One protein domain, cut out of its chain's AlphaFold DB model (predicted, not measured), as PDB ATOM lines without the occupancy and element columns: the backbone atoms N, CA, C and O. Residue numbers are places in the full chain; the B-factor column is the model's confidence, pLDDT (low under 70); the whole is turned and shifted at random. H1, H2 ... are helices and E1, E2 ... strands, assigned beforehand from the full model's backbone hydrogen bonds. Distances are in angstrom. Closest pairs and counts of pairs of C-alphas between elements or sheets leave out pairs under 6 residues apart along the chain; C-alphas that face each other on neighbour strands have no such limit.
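AT A GLANCE: This is residues 2 to 144 of the 146 residues of the protein "Hypothetical protein" of Rotaria sp. Silwood1 (UniProt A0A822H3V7). What shape is this? In a small body, H1 packs on the short hairpin of E1 and E2, with H2 across H1, H3 near E1, and H4 at residues 18 to 19 of H1. From it H5 runs out as a long arm: residues 115 to 144, of which 115 to 143 belong to H5, stick out. What is printed? There are 143 residues with named elements in the order H1 H2 H3 E1 E2 H4 H5, mostly helix; the whole is loose, with a radius of gyration of the C-alphas of 21.0 A, and spans 76 by 38 by 25 A.

HOW THE PARTS SIT: What does the first helix touch? H1, residues 2 to 19, touches H2, residues 26 to 36, with residues 12 to 17 alone, about perpendicular at 77 degrees; the closest C-alphas are those of Ile 13 and Tyr 33, 7.1 A apart. With residues 18 to 19 alone it touches H4, residues 80 to 88; the closest C-alphas are those of Ile 18 and Phe 83, 5.6 A apart. How do the strands pair? E1, residues 63 to 65, and E2, residues 71 to 73, form an antiparallel hairpin, with N 64 and O 72 within hydrogen-bond range at 2.9 A. The closest C-alphas of E1 and H3, residues 52 to 58, are those of Arg 65 and Asn 57, 7.8 A apart. What of the last helix? H5, residues 100 to 143, touches no helix and is only just apart from H4, at 8.4 A. Every O i to N i+4 pair is within hydrogen-bond range in H1, H2, H3 and H4, and 39 of 40 in H5.

IN THESE COORDINATES: Where does H1 begin? C-alpha 2 is at (223.026, 172.412, 189.153), and H1 is 25.9 A long. Where does H5 end? C-alpha 143 is at (223.225, 136.459, 148.669), 65.3 A from C-alpha 100.

THE WHOLE: Which links are long? Those from H2 to H3 and from H4 to H5 are; the printed part has no cut. Where is confidence low? The pLDDT is under 70 at residue 2, residues 91 to 126 and residues 140 to 144.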
ATOM      1  N   THR A   2     221.686 171.852 189.443       69.25
ATOM      2  CA  THR A   2     223.026 172.412 189.153       69.25
ATOM      3  C   THR A   2     223.378 172.481 187.662       69.25
ATOM      4  O   THR A   2     224.012 173.435 187.230       69.25
ATOM      5  N   LEU A   3     222.922 171.514 186.857       75.06
ATOM      6  CA  LEU A   3     223.180 171.468 185.407       75.06
ATOM      7  C   LEU A   3     222.574 172.650 184.632       75.06
ATOM      8  O   LEU A   3     223.207 173.144 183.703       75.06
ATOM      9  N   SER A   4     221.375 173.120 185.002       86.75
ATOM     10  CA  SER A   4     220.760 174.285 184.347       86.75
ATOM     11  C   SER A   4     221.528 175.564 184.674       86.75
ATOM     12  O   SER A   4     221.874 176.310 183.767       86.75
ATOM     13  N   LEU A   5     221.900 175.740 185.943       90.00
ATOM     14  CA  LEU A   5     222.675 176.892 186.399       90.00
ATOM     15  C   LEU A   5     224.082 176.934 185.782       90.00
ATOM     16  O   LEU A   5     224.554 177.996 185.387       90.00
ATOM     17  N   LEU A   6     224.751 175.782 185.649       91.75
ATOM     18  CA  LEU A   6     226.042 175.711 184.962       91.75
ATOM     19  C   LEU A   6     225.914 176.159 183.502       91.75
ATOM     20  O   LEU A   6     226.760 176.900 183.011       91.75
ATOM     21  N   ASN A   7     224.858 175.731 182.806       92.50
ATOM     22  CA  ASN A   7     224.626 176.123 181.417       92.50
ATOM     23  C   ASN A   7     224.332 177.620 181.274       92.50
ATOM     24  O   ASN A   7     224.847 178.238 180.345       92.50
ATOM     25  N   GLU A   8     223.561 178.204 182.189       92.06
ATOM     26  CA  GLU A   8     223.321 179.652 182.239       92.06
ATOM     27  C   GLU A   8     224.645 180.413 182.372       92.06
ATOM     28  O   GLU A   8     224.985 181.218 181.507       92.06
ATOM     29  N   ILE A   9     225.476 180.049 183.350       93.50
ATOM     30  CA  ILE A   9     226.785 180.683 183.566       93.50
ATOM     31  C   ILE A   9     227.702 180.509 182.352       93.50
ATOM     32  O   ILE A   9     228.386 181.447 181.945       93.50
ATOM     33  N   LYS A  10     227.697 179.332 181.717       93.44
ATOM     34  CA  LYS A  10     228.443 179.097 180.473       93.44
ATOM     35  C   LYS A  10     228.005 180.042 179.350       93.44
ATOM     36  O   LYS A  10     228.840 180.478 178.557       93.44
ATOM     37  N   ILE A  11     226.710 180.337 179.237       92.12
ATOM     38  CA  ILE A  11     226.174 181.270 178.237       92.12
ATOM     39  C   ILE A  11     226.586 182.707 178.570       92.12
ATOM     40  O   ILE A  11     227.035 183.430 177.678       92.12
ATOM     41  N   GLU A  12     226.498 183.101 179.838       93.12
ATOM     42  CA  GLU A  12     226.895 184.429 180.319       93.12
ATOM     43  C   GLU A  12     228.388 184.685 180.078       93.12
ATOM     44  O   GLU A  12     228.745 185.637 179.384       93.12
ATOM     45  N   ILE A  13     229.263 183.783 180.542       94.31
ATOM     46  CA  ILE A  13     230.719 183.866 180.337       94.31
ATOM     47  C   ILE A  13     231.048 183.950 178.847       94.31
ATOM     48  O   ILE A  13     231.833 184.799 178.425       94.31
ATOM     49  N   ARG A  14     230.433 183.095 178.022       92.88
ATOM     50  CA  ARG A  14     230.667 183.110 176.573       92.88
ATOM     51  C   ARG A  14     230.254 184.449 175.957       92.88
ATOM     52  O   ARG A  14     230.963 184.955 175.092       92.88
ATOM     53  N   SER A  15     229.144 185.032 176.405       91.12
ATOM     54  CA  SER A  15     228.659 186.328 175.917       91.12
ATOM     55  C   SER A  15     229.633 187.460 176.255       91.12
ATOM     56  O   SER A  15     229.971 188.254 175.375       91.12
ATOM     57  N   LEU A  16     230.156 187.479 177.485       92.44
ATOM     58  CA  LEU A  16     231.186 188.430 177.915       92.44
ATOM     59  C   LEU A  16     232.455 188.292 177.066       92.44
ATOM     60  O   LEU A  16     232.929 189.267 176.483       92.44
ATOM     61  N   LEU A  17     232.948 187.063 176.899       91.38
ATOM     62  CA  LEU A  17     234.150 186.784 176.117       91.38
ATOM     63  C   LEU A  17     233.993 187.133 174.628       91.38
ATOM     64  O   LEU A  17     234.926 187.665 174.037       91.38
ATOM     65  N   ILE A  18     232.826 186.887 174.018       90.38
ATOM     66  CA  ILE A  18     232.547 187.280 172.621       90.38
ATOM     67  C   ILE A  18     232.518 188.802 172.467       90.38
ATOM     68  O   ILE A  18     232.937 189.320 171.433       90.38
ATOM     69  N   SER A  19     232.018 189.519 173.474       86.81
ATOM     70  CA  SER A  19     231.963 190.982 173.454       86.81
ATOM     71  C   SER A  19     233.338 191.638 173.639       86.81
ATOM     72  O   SER A  19     233.532 192.782 173.220       86.81
ATOM     73  N   SER A  20     234.313 190.911 174.202       86.75
ATOM     74  CA  SER A  20     235.678 191.396 174.384       86.75
ATOM     75  C   SER A  20     236.559 191.103 173.173       86.75
ATOM     76  O   SER A  20     236.893 189.962 172.856       86.75
ATOM     77  N   LYS A  21     237.031 192.172 172.531       81.94
ATOM     78  CA  LYS A  21     237.891 192.073 171.347       81.94
ATOM     79  C   LYS A  21     239.263 191.438 171.618       81.94
ATOM     80  O   LYS A  21     239.840 190.798 170.735       81.94
ATOM     81  N   ASN A  22     239.824 191.681 172.802       83.50
ATOM     82  CA  ASN A  22     241.222 191.361 173.118       83.50
ATOM     83  C   ASN A  22     241.369 190.156 174.060       83.50
ATOM     84  O   ASN A  22     242.485 189.873 174.494       83.50
ATOM     85  N   GLY A  23     240.271 189.448 174.345       87.12
ATOM     86  CA  GLY A  23     240.208 188.510 175.463       87.12
ATOM     87  C   GLY A  23     240.137 189.245 176.802       87.12
ATOM     88  O   GLY A  23     240.217 190.474 176.852       87.12
ATOM     89  N   LEU A  24     239.951 188.490 177.878       91.25
ATOM     90  CA  LEU A  24     239.870 189.010 179.244       91.25
ATOM     91  C   LEU A  24     240.867 188.271 180.129       91.25
ATOM     92  O   LEU A  24     241.061 187.068 179.978       91.25
ATOM     93  N   THR A  25     241.500 188.972 181.057       94.50
ATOM     94  CA  THR A  25     242.162 188.320 182.192       94.50
ATOM     95  C   THR A  25     241.121 187.701 183.129       94.50
ATOM     96  O   THR A  25     239.929 187.996 183.037       94.50
ATOM     97  N   GLU A  26     241.559 186.827 184.034       94.44
ATOM     98  CA  GLU A  26     240.677 186.230 185.045       94.44
ATOM     99  C   GLU A  26     239.987 187.308 185.899       94.44
ATOM    100  O   GLU A  26     238.769 187.269 186.066       94.44
ATOM    101  N   ASP A  27     240.736 188.332 186.322       93.50
ATOM    102  CA  ASP A  27     240.210 189.452 187.107       93.50
ATOM    103  C   ASP A  27     239.200 190.299 186.317       93.50
ATOM    104  O   ASP A  27     238.133 190.631 186.835       93.50
ATOM    105  N   GLU A  28     239.505 190.623 185.053       93.31
ATOM    106  CA  GLU A  28     238.585 191.356 184.172       93.31
ATOM    107  C   GLU A  28     237.299 190.558 183.934       93.31
ATOM    108  O   GLU A  28     236.209 191.117 184.007       93.31
ATOM    109  N   LEU A  29     237.402 189.243 183.721       94.44
ATOM    110  CA  LEU A  29     236.235 188.385 183.537       94.44
ATOM    111  C   LEU A  29     235.360 188.347 184.794       94.44
ATOM    112  O   LEU A  29     234.140 188.454 184.691       94.44
ATOM    113  N   CYS A  30     235.957 188.209 185.979       93.75
ATOM    114  CA  CYS A  30     235.216 188.229 187.239       93.75
ATOM    115  C   CYS A  30     234.544 189.578 187.495       93.75
ATOM    116  O   CYS A  30     233.399 189.622 187.953       93.75
ATOM    117  N   HIS A  31     235.241 190.668 187.183       92.62
ATOM    118  CA  HIS A  31     234.707 192.015 187.290       92.62
ATOM    119  C   HIS A  31     233.517 192.226 186.345       92.62
ATOM    120  O   HIS A  31     232.432 192.595 186.796       92.62
ATOM    121  N   ASP A  32     233.690 191.919 185.060       90.81
ATOM    122  CA  ASP A  32     232.654 192.076 184.039       90.81
ATOM    123  C   ASP A  32     231.451 191.171 184.319       90.81
ATOM    124  O   ASP A  32     230.307 191.597 184.167       90.81
ATOM    125  N   TYR A  33     231.687 189.946 184.801       94.06
ATOM    126  CA  TYR A  33     230.627 189.038 185.235       94.06
ATOM    127  C   TYR A  33     229.811 189.631 186.382       94.06
ATOM    128  O   TYR A  33     228.580 189.590 186.352       94.06
ATOM    129  N   SER A  34     230.488 190.216 187.372       92.94
ATOM    130  CA  SER A  34     229.828 190.881 188.491       92.94
ATOM    131  C   SER A  34     228.990 192.064 188.018       92.94
ATOM    132  O   SER A  34     227.826 192.177 188.395       92.94
ATOM    133  N   LEU A  35     229.523 192.904 187.129       89.69
ATOM    134  CA  LEU A  35     228.770 194.020 186.554       89.69
ATOM    135  C   LEU A  35     227.553 193.552 185.748       89.69
ATOM    136  O   LEU A  35     226.471 194.123 185.885       89.69
ATOM    137  N   PHE A  36     227.714 192.504 184.942       88.88
ATOM    138  CA  PHE A  36     226.650 191.941 184.117       88.88
ATOM    139  C   PHE A  36     225.523 191.328 184.960       88.88
ATOM    140  O   PHE A  36     224.347 191.528 184.662       88.88
ATOM    141  N   ASN A  37     225.866 190.654 186.060       88.75
ATOM    142  CA  ASN A  37     224.923 189.945 186.925       88.75
ATOM    143  C   ASN A  37     224.526 190.726 188.186       88.75
ATOM    144  O   ASN A  37     224.323 190.139 189.248       88.75
ATOM    145  N   SER A  38     224.390 192.054 188.086       89.06
ATOM    146  CA  SER A  38     223.906 192.898 189.193       89.06
ATOM    147  C   SER A  38     224.719 192.725 190.488       89.06
ATOM    148  O   SER A  38     224.171 192.523 191.568       89.06
ATOM    149  N   GLN A  39     226.044 192.799 190.360       86.50
ATOM    150  CA  GLN A  39     227.052 192.653 191.420       86.50
ATOM    151  C   GLN A  39     227.177 191.246 192.023       86.50
ATOM    152  O   GLN A  39     227.845 191.056 193.041       86.50
ATOM    153  N   ARG A  40     226.602 190.223 191.384       88.19
ATOM    154  CA  ARG A  40     226.760 188.831 191.817       88.19
ATOM    155  C   ARG A  40     228.154 188.294 191.480       88.19
ATOM    156  O   ARG A  40     228.618 188.402 190.351       88.19
ATOM    157  N   LEU A  41     228.806 187.662 192.454       90.19
ATOM    158  CA  LEU A  41     230.081 186.974 192.238       90.19
ATOM    159  C   LEU A  41     229.897 185.697 191.411       90.19
ATOM    160  O   LEU A  41     228.859 185.037 191.496       90.19
ATOM    161  N   LEU A  42     230.931 185.334 190.649       90.88
ATOM    162  CA  LEU A  42     230.959 184.078 189.908       90.88
ATOM    163  C   LEU A  42     230.884 182.901 190.896       90.88
ATOM    164  O   LEU A  42     231.780 182.771 191.730       90.88
ATOM    165  N   PRO A  43     229.846 182.050 190.839       89.94
ATOM    166  CA  PRO A  43     229.643 181.027 191.854       89.94
ATOM    167  C   PRO A  43     230.401 179.751 191.454       89.94
ATOM    168  O   PRO A  43     229.844 178.852 190.832       89.94
ATOM    169  N   TYR A  44     231.703 179.698 191.733       92.12
ATOM    170  CA  TYR A  44     232.559 178.533 191.444       92.12
ATOM    171  C   TYR A  44     232.473 177.453 192.537       92.12
ATOM    172  O   TYR A  44     232.591 176.256 192.266       92.12
ATOM    173  N   ASP A  45     232.218 177.887 193.767       92.06
ATOM    174  CA  ASP A  45     232.100 177.090 194.986       92.06
ATOM    175  C   ASP A  45     230.930 176.101 194.923       92.06
ATOM    176  O   ASP A  45     231.077 174.925 195.257       92.06
ATOM    177  N   ILE A  46     229.785 176.537 194.391       91.12
ATOM    178  CA  ILE A  46     228.592 175.692 194.229       91.12
ATOM    179  C   ILE A  46     228.801 174.520 193.258       91.12
ATOM    180  O   ILE A  46     228.013 173.573 193.259       91.12
ATOM    181  N   PHE A  47     229.835 174.585 192.415       89.62
ATOM    182  CA  PHE A  47     230.207 173.518 191.486       89.62
ATOM    183  C   PHE A  47     231.338 172.631 192.024       89.62
ATOM    184  O   PHE A  47     231.763 171.713 191.328       89.62
ATOM    185  N   GLY A  48     231.797 172.868 193.258       91.31
ATOM    186  CA  GLY A  48     232.822 172.064 193.923       91.31
ATOM    187  C   GLY A  48     234.262 172.464 193.597       91.31
ATOM    188  O   GLY A  48     235.175 171.690 193.879       91.31
ATOM    189  N   TYR A  49     234.487 173.647 193.015       94.00
ATOM    190  CA  TYR A  49     235.836 174.148 192.746       94.00
ATOM    191  C   TYR A  49     236.369 174.959 193.927       94.00
ATOM    192  O   TYR A  49     235.632 175.702 194.572       94.00
ATOM    193  N   SER A  50     237.669 174.825 194.199       92.62
ATOM    194  CA  SER A  50     238.347 175.563 195.278       92.62
ATOM    195  C   SER A  50     238.764 176.969 194.852       92.62
ATOM    196  O   SER A  50     238.894 177.855 195.693       92.62
ATOM    197  N   THR A  51     238.970 177.180 193.550       94.06
ATOM    198  CA  THR A  51     239.361 178.471 192.984       94.06
ATOM    199  C   THR A  51     238.585 178.774 191.703       94.06
ATOM    200  O   THR A  51     238.101 177.872 191.012       94.06
ATOM    201  N   ILE A  52     238.496 180.063 191.365       93.38
ATOM    202  CA  ILE A  52     237.938 180.531 190.088       93.38
ATOM    203  C   ILE A  52     238.762 179.982 188.926       93.38
ATOM    204  O   ILE A  52     238.193 179.490 187.956       93.38
ATOM    205  N   THR A  53     240.088 180.017 189.054       93.31
ATOM    206  CA  THR A  53     241.021 179.437 188.091       93.31
ATOM    207  C   THR A  53     240.650 177.990 187.756       93.31
ATOM    208  O   THR A  53     240.520 177.659 186.578       93.31
ATOM    209  N   ASP A  54     240.425 177.139 188.762       94.25
ATOM    210  CA  ASP A  54     240.060 175.732 188.550       94.25
ATOM    211  C   ASP A  54     238.705 175.595 187.855       94.25
ATOM    212  O   ASP A  54     238.551 174.785 186.936       94.25
ATOM    213  N   PHE A  55     237.735 176.423 188.248       94.94
ATOM    214  CA  PHE A  55     236.432 176.450 187.600       94.94
ATOM    215  C   PHE A  55     236.554 176.839 186.129       94.94
ATOM    216  O   PHE A  55     236.078 176.100 185.273       94.94
ATOM    217  N   LEU A  56     237.235 177.935 185.800       93.94
ATOM    218  CA  LEU A  56     237.414 178.378 184.417       93.94
ATOM    219  C   LEU A  56     238.186 177.346 183.588       93.94
ATOM    220  O   LEU A  56     237.793 177.058 182.459       93.94
ATOM    221  N   ASN A  57     239.220 176.726 184.162       92.00
ATOM    222  CA  ASN A  57     239.975 175.655 183.512       92.00
ATOM    223  C   ASN A  57     239.116 174.413 183.223       92.00
ATOM    224  O   ASN A  57     239.421 173.676 182.289       92.00
ATOM    225  N   SER A  58     238.032 174.181 183.973       93.19
ATOM    226  CA  SER A  58     237.079 173.101 183.682       93.19
ATOM    227  C   SER A  58     236.178 173.384 182.469       93.19
ATOM    228  O   SER A  58     235.635 172.455 181.870       93.19
ATOM    229  N   LEU A  59     236.027 174.652 182.070       92.38
ATOM    230  CA  LEU A  59     235.108 175.095 181.014       92.38
ATOM    231  C   LEU A  59     235.759 175.080 179.618       92.38
ATOM    232  O   LEU A  59     235.511 175.957 178.787       92.38
ATOM    233  N   THR A  60     236.575 174.066 179.318       89.12
ATOM    234  CA  THR A  60     237.319 173.948 178.045       89.12
ATOM    235  C   THR A  60     236.433 173.817 176.802       89.12
ATOM    236  O   THR A  60     236.928 173.785 175.679       89.12
ATOM    237  N   ASP A  61     235.121 173.649 176.973       89.00
ATOM    238  CA  ASP A  61     234.144 173.648 175.888       89.00
ATOM    239  C   ASP A  61     233.736 175.061 175.451       89.00
ATOM    240  O   ASP A  61     233.331 175.239 174.302       89.00
ATOM    241  N   ILE A  62     233.857 176.060 176.334       91.12
ATOM    242  CA  ILE A  62     233.393 177.433 176.080       91.12
ATOM    243  C   ILE A  62     234.530 178.447 175.984       91.12
ATOM    244  O   ILE A  62     234.322 179.514 175.408       91.12
ATOM    245  N   LEU A  63     235.690 178.157 176.579       92.50
ATOM    246  CA  LEU A  63     236.806 179.093 176.667       92.50
ATOM    247  C   LEU A  63     238.153 178.415 176.428       92.50
ATOM    248  O   LEU A  63     238.313 177.206 176.591       92.50
ATOM    249  N   TYR A  64     239.124 179.237 176.052       89.00
ATOM    250  CA  TYR A  64     240.525 178.881 175.909       89.00
ATOM    251  C   TYR A  64     241.381 179.887 176.680       89.00
ATOM    252  O   TYR A  64     241.174 181.095 176.557       89.00
ATOM    253  N   ARG A  65     242.344 179.392 177.462       89.44
ATOM    254  CA  ARG A  65     243.306 180.215 178.201       89.44
ATOM    255  C   ARG A  65     244.650 180.179 177.480       89.44
ATOM    256  O   ARG A  65     245.246 179.117 177.338       89.44
ATOM    257  N   SER A  66     245.109 181.342 177.034       87.62
ATOM    258  CA  SER A  66     246.421 181.514 176.412       87.62
ATOM    259  C   SER A  66     247.538 181.449 177.463       87.62
ATOM    260  O   SER A  66     247.308 181.749 178.639       87.62
ATOM    261  N   SER A  67     248.761 181.119 177.034       84.50
ATOM    262  CA  SER A  67     249.975 181.169 177.865       84.50
ATOM    263  C   SER A  67     250.182 182.527 178.535       84.50
ATOM    264  O   SER A  67     250.717 182.602 179.637       84.50
ATOM    265  N   ASP A  68     249.709 183.589 177.883       84.81
ATOM    266  CA  ASP A  68     249.876 184.975 178.315       84.81
ATOM    267  C   ASP A  68     248.841 185.393 179.380       84.81
ATOM    268  O   ASP A  68     248.772 186.559 179.766       84.81
ATOM    269  N   GLY A  69     248.001 184.458 179.842       85.69
ATOM    270  CA  GLY A  69     247.012 184.676 180.901       85.69
ATOM    271  C   GLY A  69     245.663 185.230 180.432       85.69
ATOM    272  O   GLY A  69     244.762 185.386 181.254       85.69
ATOM    273  N   TYR A  70     245.497 185.488 179.133       90.00
ATOM    274  CA  TYR A  70     244.231 185.933 178.547       90.00
ATOM    275  C   TYR A  70     243.296 184.763 178.238       90.00
ATOM    276  O   TYR A  70     243.718 183.700 177.779       90.00
ATOM    277  N   ILE A  71     242.008 184.998 178.449       92.12
ATOM    278  CA  ILE A  71     240.910 184.073 178.214       92.12
ATOM    279  C   ILE A  71     240.149 184.534 176.974       92.12
ATOM    280  O   ILE A  71     239.775 185.702 176.847       92.12
ATOM    281  N   TYR A  72     239.899 183.595 176.071       90.88
ATOM    282  CA  TYR A  72     239.188 183.815 174.821       90.88
ATOM    283  C   TYR A  72     237.992 182.867 174.685       90.88
ATOM    284  O   TYR A  72     238.032 181.756 175.222       90.88
ATOM    285  N   PRO A  73     236.932 183.260 173.957       90.62
ATOM    286  CA  PRO A  73     235.779 182.394 173.745       90.62
ATOM    287  C   PRO A  73     236.094 181.280 172.743       90.62
ATOM    288  O   PRO A  73     236.721 181.508 171.716       90.62
ATOM    289  N   ILE A  74     235.551 180.087 172.963       88.81
ATOM    290  CA  ILE A  74     235.390 179.101 171.895       88.81
ATOM    291  C   ILE A  74     234.113 179.457 171.141       88.81
ATOM    292  O   ILE A  74     233.016 179.485 171.702       88.81
ATOM    293  N   VAL A  75     234.287 179.784 169.864       84.38
ATOM    294  CA  VAL A  75     233.225 180.316 169.014       84.38
ATOM    295  C   VAL A  75     232.543 179.184 168.255       84.38
ATOM    296  O   VAL A  75     233.199 178.365 167.610       84.38
ATOM    297  N   ASP A  76     231.215 179.177 168.309       84.19
ATOM    298  CA  ASP A  76     230.361 178.239 167.589       84.19
ATOM    299  C   ASP A  76     229.886 178.865 166.270       84.19
ATOM    300  O   ASP A  76     229.962 180.077 166.069       84.19
ATOM    301  N   GLN A  77     229.334 178.057 165.359       83.00
ATOM    302  CA  GLN A  77     228.826 178.551 164.067       83.00
ATOM    303  C   GLN A  77     227.788 179.677 164.227       83.00
ATOM    304  O   GLN A  77     227.739 180.607 163.423       83.00
ATOM    305  N   THR A  78     226.983 179.619 165.290       83.25
ATOM    306  CA  THR A  78     225.957 180.620 165.599       83.25
ATOM    307  C   THR A  78     226.553 181.943 166.073       83.25
ATOM    308  O   THR A  78     226.002 182.999 165.772       83.25
ATOM    309  N   THR A  79     227.698 181.917 166.756       84.19
ATOM    310  CA  THR A  79     228.357 183.101 167.326       84.19
ATOM    311  C   THR A  79     229.526 183.614 166.479       84.19
ATOM    312  O   THR A  79     230.023 184.714 166.721       84.19
ATOM    313  N   GLU A  80     229.915 182.884 165.424       85.50
ATOM    314  CA  GLU A  80     231.036 183.216 164.530       85.50
ATOM    315  C   GLU A  80     230.888 184.583 163.862       85.50
ATOM    316  O   GLU A  80     231.854 185.346 163.789       85.50
ATOM    317  N   HIS A  81     229.690 184.916 163.383       83.62
ATOM    318  CA  HIS A  81     229.454 186.191 162.712       83.62
ATOM    319  C   HIS A  81     229.585 187.373 163.685       83.62
ATOM    320  O   HIS A  81     230.298 188.326 163.374       83.62
ATOM    321  N   ILE A  82     228.983 187.283 164.879       85.31
ATOM    322  CA  ILE A  82     229.070 188.315 165.928       85.31
ATOM    323  C   ILE A  82     230.524 188.517 166.334       85.31
ATOM    324  O   ILE A  82     231.015 189.643 166.334       85.31
ATOM    325  N   PHE A  83     231.234 187.422 166.604       84.25
ATOM    326  CA  PHE A  83     232.638 187.482 166.976       84.25
ATOM    327  C   PHE A  83     233.475 188.169 165.887       84.25
ATOM    328  O   PHE A  83     234.209 189.113 166.170       84.25
ATOM    329  N   LYS A  84     233.307 187.791 164.612       84.88
ATOM    330  CA  LYS A  84     233.988 188.463 163.488       84.88
ATOM    331  C   LYS A  84     233.676 189.959 163.426       84.88
ATOM    332  O   LYS A  84     234.594 190.744 163.192       84.88
ATOM    333  N   PHE A  85     232.423 190.353 163.656       84.00
ATOM    334  CA  PHE A  85     232.043 191.765 163.704       84.00
ATOM    335  C   PHE A  85     232.764 192.508 164.830       84.00
ATOM    336  O   PHE A  85     233.340 193.564 164.567       84.00
ATOM    337  N   VAL A  86     232.802 191.952 166.046       84.69
ATOM    338  CA  VAL A  86     233.518 192.539 167.194       84.69
ATOM    339  C   VAL A  86     235.005 192.721 166.873       84.69
ATOM    340  O   VAL A  86     235.557 193.809 167.063       84.69
ATOM    341  N   GLN A  87     235.646 191.720 166.264       82.81
ATOM    342  CA  GLN A  87     237.066 191.805 165.904       82.81
ATOM    343  C   GLN A  87     237.372 192.897 164.869       82.81
ATOM    344  O   GLN A  87     238.446 193.506 164.899       82.81
ATOM    345  N   GLN A  88     236.426 193.193 163.981       83.38
ATOM    346  CA  GLN A  88     236.571 194.230 162.957       83.38
ATOM    347  C   GLN A  88     236.282 195.644 163.478       83.38
ATOM    348  O   GLN A  88     236.567 196.623 162.782       83.38
ATOM    349  N   GLN A  89     235.768 195.792 164.705       82.44
ATOM    350  CA  GLN A  89     235.484 197.107 165.273       82.44
ATOM    351  C   GLN A  89     236.760 197.945 165.392       82.44
ATOM    352  O   GLN A  89     237.813 197.482 165.849       82.44
ATOM    353  N   ARG A  90     236.666 199.215 164.990       82.19
ATOM    354  CA  ARG A  90     237.769 200.174 165.102       82.19
ATOM    355  C   ARG A  90     238.029 200.464 166.576       82.19
ATOM    356  O   ARG A  90     237.182 201.028 167.262       82.19
ATOM    357  N   THR A  91     239.224 200.143 167.054       68.06
ATOM    358  CA  THR A  91     239.663 200.574 168.383       68.06
ATOM    359  C   THR A  91     239.937 202.073 168.332       68.06
ATOM    360  O   THR A  91     240.827 202.513 167.598       68.06
ATOM    361  N   LYS A  92     239.189 202.875 169.101       58.50
ATOM    362  CA  LYS A  92     239.581 204.267 169.356       58.50
ATOM    363  C   LYS A  92     240.961 204.214 170.017       58.50
ATOM    364  O   LYS A  92     241.105 203.602 171.070       58.50
ATOM    365  N   LYS A  93     241.986 204.764 169.356       49.47
ATOM    366  CA  LYS A  93     243.370 204.763 169.848       49.47
ATOM    367  C   LYS A  93     243.414 205.381 171.253       49.47
ATOM    368  O   LYS A  93     243.368 206.598 171.383       49.47
ATOM    369  N   LYS A  94     243.544 204.555 172.292       45.44
ATOM    370  CA  LYS A  94     244.302 204.920 173.491       45.44
ATOM    371  C   LYS A  94     245.676 204.294 173.314       45.44
ATOM    372  O   LYS A  94     245.797 203.088 173.121       45.44
ATOM    373  N   THR A  95     246.685 205.148 173.257       45.31
ATOM    374  CA  THR A  95     248.086 204.818 173.016       45.31
ATOM    375  C   THR A  95     248.606 203.872 174.097       45.31
ATOM    376  O   THR A  95     249.052 204.332 175.136       45.31
ATOM    377  N   ILE A  96     248.561 202.561 173.855       43.19
ATOM    378  CA  ILE A  96     249.486 201.588 174.447       43.19
ATOM    379  C   ILE A  96     249.842 200.603 173.330       43.19
ATOM    380  O   ILE A  96     249.052 199.743 172.938       43.19
ATOM    381  N   ASN A  97     251.025 200.800 172.752       45.88
ATOM    382  CA  ASN A  97     251.637 199.883 171.798       45.88
ATOM    383  C   ASN A  97     251.911 198.552 172.512       45.88
ATOM    384  O   ASN A  97     252.699 198.577 173.450       45.88
ATOM    385  N   THR A  98     251.263 197.447 172.098       46.00
ATOM    386  CA  THR A  98     251.760 196.036 172.171       46.00
ATOM    387  C   THR A  98     250.712 194.939 171.872       46.00
ATOM    388  O   THR A  98     251.038 193.770 172.008       46.00
ATOM    389  N   LYS A  99     249.469 195.225 171.443       50.94
ATOM    390  CA  LYS A  99     248.414 194.172 171.383       50.94
ATOM    391  C   LYS A  99     247.844 193.814 169.999       50.94
ATOM    392  O   LYS A  99     246.846 193.113 169.913       50.94
ATOM    393  N   GLN A 100     248.447 194.266 168.894       48.94
ATOM    394  CA  GLN A 100     248.013 193.831 167.550       48.94
ATOM    395  C   GLN A 100     248.453 192.394 167.209       48.94
ATOM    396  O   GLN A 100     247.857 191.764 166.340       48.94
ATOM    397  N   THR A 101     249.452 191.856 167.909       46.69
ATOM    398  CA  THR A 101     249.981 190.501 167.704       46.69
ATOM    399  C   THR A 101     249.065 189.415 168.267       46.69
ATOM    400  O   THR A 101     248.858 188.405 167.601       46.69
ATOM    401  N   SER A 102     248.439 189.626 169.427       51.19
ATOM    402  CA  SER A 102     247.627 188.608 170.115       51.19
ATOM    403  C   SER A 102     246.378 188.175 169.336       51.19
ATOM    404  O   SER A 102     246.003 187.008 169.393       51.19
ATOM    405  N   PHE A 103     245.780 189.049 168.517       52.38
ATOM    406  CA  PHE A 103     244.672 188.652 167.637       52.38
ATOM    407  C   PHE A 103     245.102 187.681 166.528       52.38
ATOM    408  O   PHE A 103     244.368 186.747 166.208       52.38
ATOM    409  N   VAL A 104     246.283 187.893 165.941       51.09
ATOM    410  CA  VAL A 104     246.807 187.035 164.867       51.09
ATOM    411  C   VAL A 104     247.147 185.650 165.422       51.09
ATOM    412  O   VAL A 104     246.752 184.655 164.818       51.09
ATOM    413  N   TYR A 105     247.776 185.585 166.601       54.75
ATOM    414  CA  TYR A 105     248.037 184.323 167.305       54.75
ATOM    415  C   TYR A 105     246.738 183.608 167.702       54.75
ATOM    416  O   TYR A 105     246.573 182.431 167.396       54.75
ATOM    417  N   TYR A 106     245.758 184.331 168.251       62.47
ATOM    418  CA  TYR A 106     244.449 183.763 168.575       62.47
ATOM    419  C   TYR A 106     243.717 183.212 167.339       62.47
ATOM    420  O   TYR A 106     243.151 182.122 167.391       62.47
ATOM    421  N   GLN A 107     243.733 183.916 166.198       54.88
ATOM    422  CA  GLN A 107     243.130 183.384 164.972       54.88
ATOM    423  C   GLN A 107     243.854 182.134 164.468       54.88
ATOM    424  O   GLN A 107     243.199 181.221 163.966       54.88
ATOM    425  N   GLN A 108     245.180 182.068 164.586       54.50
ATOM    426  CA  GLN A 108     245.953 180.886 164.204       54.50
ATOM    427  C   GLN A 108     245.630 179.688 165.105       54.50
ATOM    428  O   GLN A 108     245.308 178.621 164.582       54.50
ATOM    429  N   GLU A 109     245.617 179.868 166.426       57.19
ATOM    430  CA  GLU A 109     245.257 178.816 167.387       57.19
ATOM    431  C   GLU A 109     243.791 178.382 167.244       57.19
ATOM    432  O   GLU A 109     243.502 177.187 167.205       57.19
ATOM    433  N   TYR A 110     242.859 179.319 167.041       60.50
ATOM    434  CA  TYR A 110     241.459 179.001 166.736       60.50
ATOM    435  C   TYR A 110     241.332 178.175 165.452       60.50
ATOM    436  O   TYR A 110     240.620 177.167 165.422       60.50
ATOM    437  N   ASN A 111     242.034 178.565 164.384       61.09
ATOM    438  CA  ASN A 111     242.036 177.812 163.132       61.09
ATOM    439  C   ASN A 111     242.658 176.418 163.313       61.09
ATOM    440  O   ASN A 111     242.140 175.464 162.734       61.09
ATOM    441  N   TYR A 112     243.693 176.273 164.144       60.50
ATOM    442  CA  TYR A 112     244.297 174.982 164.482       60.50
ATOM    443  C   TYR A 112     243.323 174.069 165.246       60.50
ATOM    444  O   TYR A 112     243.028 172.965 164.789       60.50
ATOM    445  N   VAL A 113     242.732 174.549 166.346       63.41
ATOM    446  CA  VAL A 113     241.759 173.782 167.151       63.41
ATOM    447  C   VAL A 113     240.519 173.422 166.322       63.41
ATOM    448  O   VAL A 113     239.996 172.306 166.416       63.41
ATOM    449  N   ARG A 114     240.062 174.330 165.447       64.38
ATOM    450  CA  ARG A 114     238.981 174.070 164.483       64.38
ATOM    451  C   ARG A 114     239.366 172.966 163.496       64.38
ATOM    452  O   ARG A 114     238.566 172.055 163.285       64.38
ATOM    453  N   GLN A 115     240.564 173.012 162.911       54.53
ATOM    454  CA  GLN A 115     241.057 171.972 162.000       54.53
ATOM    455  C   GLN A 115     241.173 170.611 162.689       54.53
ATOM    456  O   GLN A 115     240.818 169.593 162.093       54.53
ATOM    457  N   GLU A 116     241.601 170.575 163.949       66.81
ATOM    458  CA  GLU A 116     241.738 169.336 164.712       66.81
ATOM    459  C   GLU A 116     240.371 168.698 165.013       66.81
ATOM    460  O   GLU A 116     240.176 167.497 164.791       66.81
ATOM    461  N   LYS A 117     239.382 169.505 165.432       58.53
ATOM    462  CA  LYS A 117     237.994 169.053 165.635       58.53
ATOM    463  C   LYS A 117     237.361 168.556 164.331       58.53
ATOM    464  O   LYS A 117     236.778 167.472 164.317       58.53
ATOM    465  N   VAL A 118     237.524 169.293 163.226       61.97
ATOM    466  CA  VAL A 118     237.024 168.894 161.896       61.97
ATOM    467  C   VAL A 118     237.697 167.605 161.417       61.97
ATOM    468  O   VAL A 118     237.021 166.711 160.915       61.97
ATOM    469  N   SER A 119     239.006 167.454 161.633       61.88
ATOM    470  CA  SER A 119     239.751 166.241 161.272       61.88
ATOM    471  C   SER A 119     239.287 165.023 162.071       61.88
ATOM    472  O   SER A 119     239.081 163.953 161.498       61.88
ATOM    473  N   LYS A 120     239.050 165.185 163.381       65.19
ATOM    474  CA  LYS A 120     238.471 164.143 164.244       65.19
ATOM    475  C   LYS A 120     237.057 163.759 163.783       65.19
ATOM    476  O   LYS A 120     236.784 162.571 163.626       65.19
ATOM    477  N   MET A 121     236.199 164.733 163.469       51.50
ATOM    478  CA  MET A 121     234.858 164.491 162.912       51.50
ATOM    479  C   MET A 121     234.896 163.746 161.573       51.50
ATOM    480  O   MET A 121     234.185 162.759 161.395       51.50
ATOM    481  N   ASN A 122     235.752 164.177 160.645       60.56
ATOM    482  CA  ASN A 122     235.898 163.544 159.335       60.56
ATOM    483  C   ASN A 122     236.411 162.109 159.463       60.56
ATOM    484  O   ASN A 122     235.931 161.216 158.768       60.56
ATOM    485  N   LYS A 123     237.340 161.854 160.393       63.31
ATOM    486  CA  LYS A 123     237.822 160.503 160.693       63.31
ATOM    487  C   LYS A 123     236.675 159.616 161.183       63.31
ATOM    488  O   LYS A 123     236.498 158.529 160.645       63.31
ATOM    489  N   ILE A 124     235.850 160.101 162.113       68.06
ATOM    490  CA  ILE A 124     234.670 159.378 162.619       68.06
ATOM    491  C   ILE A 124     233.673 159.076 161.489       68.06
ATOM    492  O   ILE A 124     233.212 157.942 161.374       68.06
ATOM    493  N   GLN A 125     233.385 160.046 160.615       60.34
ATOM    494  CA  GLN A 125     232.492 159.826 159.470       60.34
ATOM    495  C   GLN A 125     233.064 158.852 158.432       60.34
ATOM    496  O   GLN A 125     232.324 158.086 157.820       60.34
ATOM    497  N   ASN A 126     234.380 158.850 158.229       68.50
ATOM    498  CA  ASN A 126     235.027 157.898 157.332       68.50
ATOM    499  C   ASN A 126     235.025 156.482 157.920       68.50
ATOM    500  O   ASN A 126     234.799 155.526 157.183       68.50
ATOM    501  N   PHE A 127     235.192 156.336 159.239       75.19
ATOM    502  CA  PHE A 127     235.044 155.048 159.921       75.19
ATOM    503  C   PHE A 127     233.608 154.520 159.855       75.19
ATOM    504  O   PHE A 127     233.417 153.341 159.565       75.19
ATOM    505  N   SER A 128     232.597 155.372 160.060       70.44
ATOM    506  CA  SER A 128     231.196 154.943 159.949       70.44
ATOM    507  C   SER A 128     230.827 154.538 158.517       70.44
ATOM    508  O   SER A 128     230.196 153.500 158.325       70.44
ATOM    509  N   LYS A 129     231.293 155.280 157.501       72.12
ATOM    510  CA  LYS A 129     231.150 154.895 156.085       72.12
ATOM    511  C   LYS A 129     231.863 153.582 155.761       72.12
ATOM    512  O   LYS A 129     231.300 152.756 155.050       72.12
ATOM    513  N   LEU A 130     233.069 153.366 156.287       77.81
ATOM    514  CA  LEU A 130     233.828 152.131 156.075       77.81
ATOM    515  C   LEU A 130     233.119 150.918 156.692       77.81
ATOM    516  O   LEU A 130     233.004 149.887 156.037       77.81
ATOM    517  N   LEU A 131     232.589 151.048 157.912       78.75
ATOM    518  CA  LEU A 131     231.804 149.994 158.565       78.75
ATOM    519  C   LEU A 131     230.523 149.669 157.787       78.75
ATOM    520  O   LEU A 131     230.187 148.499 157.621       78.75
ATOM    521  N   PHE A 132     229.847 150.688 157.253       78.69
ATOM    522  CA  PHE A 132     228.675 150.499 156.401       78.69
ATOM    523  C   PHE A 132     229.022 149.785 155.085       78.69
ATOM    524  O   PHE A 132     228.308 148.871 154.680       78.69
ATOM    525  N   LEU A 133     230.148 150.123 154.449       76.12
ATOM    526  CA  LEU A 133     230.622 149.427 153.247       76.12
ATOM    527  C   LEU A 133     231.011 147.972 153.531       76.12
ATOM    528  O   LEU A 133     230.647 147.095 152.757       76.12
ATOM    529  N   ILE A 134     231.685 147.695 154.650       82.31
ATOM    530  CA  ILE A 134     232.016 146.322 155.067       82.31
ATOM    531  C   ILE A 134     230.736 145.510 155.306       82.31
ATOM    532  O   ILE A 134     230.656 144.350 154.898       82.31
ATOM    533  N   TYR A 135     229.719 146.119 155.919       81.62
ATOM    534  CA  TYR A 135     228.413 145.497 156.129       81.62
ATOM    535  C   TYR A 135     227.703 145.186 154.800       81.62
ATOM    536  O   TYR A 135     227.271 144.052 154.593       81.62
ATOM    537  N   LEU A 136     227.667 146.136 153.859       78.94
ATOM    538  CA  LEU A 136     227.104 145.921 152.519       78.94
ATOM    539  C   LEU A 136     227.865 144.846 151.727       78.94
ATOM    540  O   LEU A 136     227.246 143.970 151.130       78.94
ATOM    541  N   MET A 137     229.199 144.851 151.788       79.00
ATOM    542  CA  MET A 137     230.043 143.833 151.149       79.00
ATOM    543  C   MET A 137     229.849 142.436 151.751       79.00
ATOM    544  O   MET A 137     230.007 141.433 151.056       79.00
ATOM    545  N   SER A 138     229.508 142.356 153.039       76.19
ATOM    546  CA  SER A 138     229.216 141.089 153.718       76.19
ATOM    547  C   SER A 138     227.828 140.551 153.353       76.19
ATOM    548  O   SER A 138     227.670 139.339 153.212       76.19
ATOM    549  N   LEU A 139     226.848 141.433 153.133       72.56
ATOM    550  CA  LEU A 139     225.514 141.069 152.646       72.56
ATOM    551  C   LEU A 139     225.556 140.564 151.198       72.56
ATOM    552  O   LEU A 139     225.033 139.487 150.926       72.56
ATOM    553  N   ASP A 140     226.255 141.254 150.291       67.06
ATOM    554  CA  ASP A 140     226.411 140.811 148.893       67.06
ATOM    555  C   ASP A 140     227.055 139.418 148.786       67.06
ATOM    556  O   ASP A 140     226.725 138.623 147.906       67.06
ATOM    557  N   ARG A 141     227.959 139.081 149.716       61.94
ATOM    558  CA  ARG A 141     228.610 137.766 149.773       61.94
ATOM    559  C   ARG A 141     227.679 136.658 150.274       61.94
ATOM    560  O   ARG A 141     227.864 135.510 149.882       61.94
ATOM    561  N   ALA A 142     226.690 136.995 151.103       59.78
ATOM    562  CA  ALA A 142     225.698 136.058 151.629       59.78
ATOM    563  C   ALA A 142     224.579 135.737 150.617       59.78
ATOM    564  O   ALA A 142     224.061 134.626 150.626       59.78
ATOM    565  N   TYR A 143     224.249 136.664 149.709       57.66
ATOM    566  CA  TYR A 143     223.225 136.459 148.669       57.66
ATOM    567  C   TYR A 143     223.752 135.820 147.371       57.66
ATOM    568  O   TYR A 143     222.957 135.444 146.518       57.66
ATOM    569  N   ARG A 144     225.075 135.664 147.209       54.16
ATOM    570  CA  ARG A 144     225.712 135.073 146.009       54.16
ATOM    571  C   ARG A 144     225.942 133.553 146.081       54.16
ATOM    572  O   ARG A 144     226.641 133.014 145.225       54.16
TER     573      ARG A 144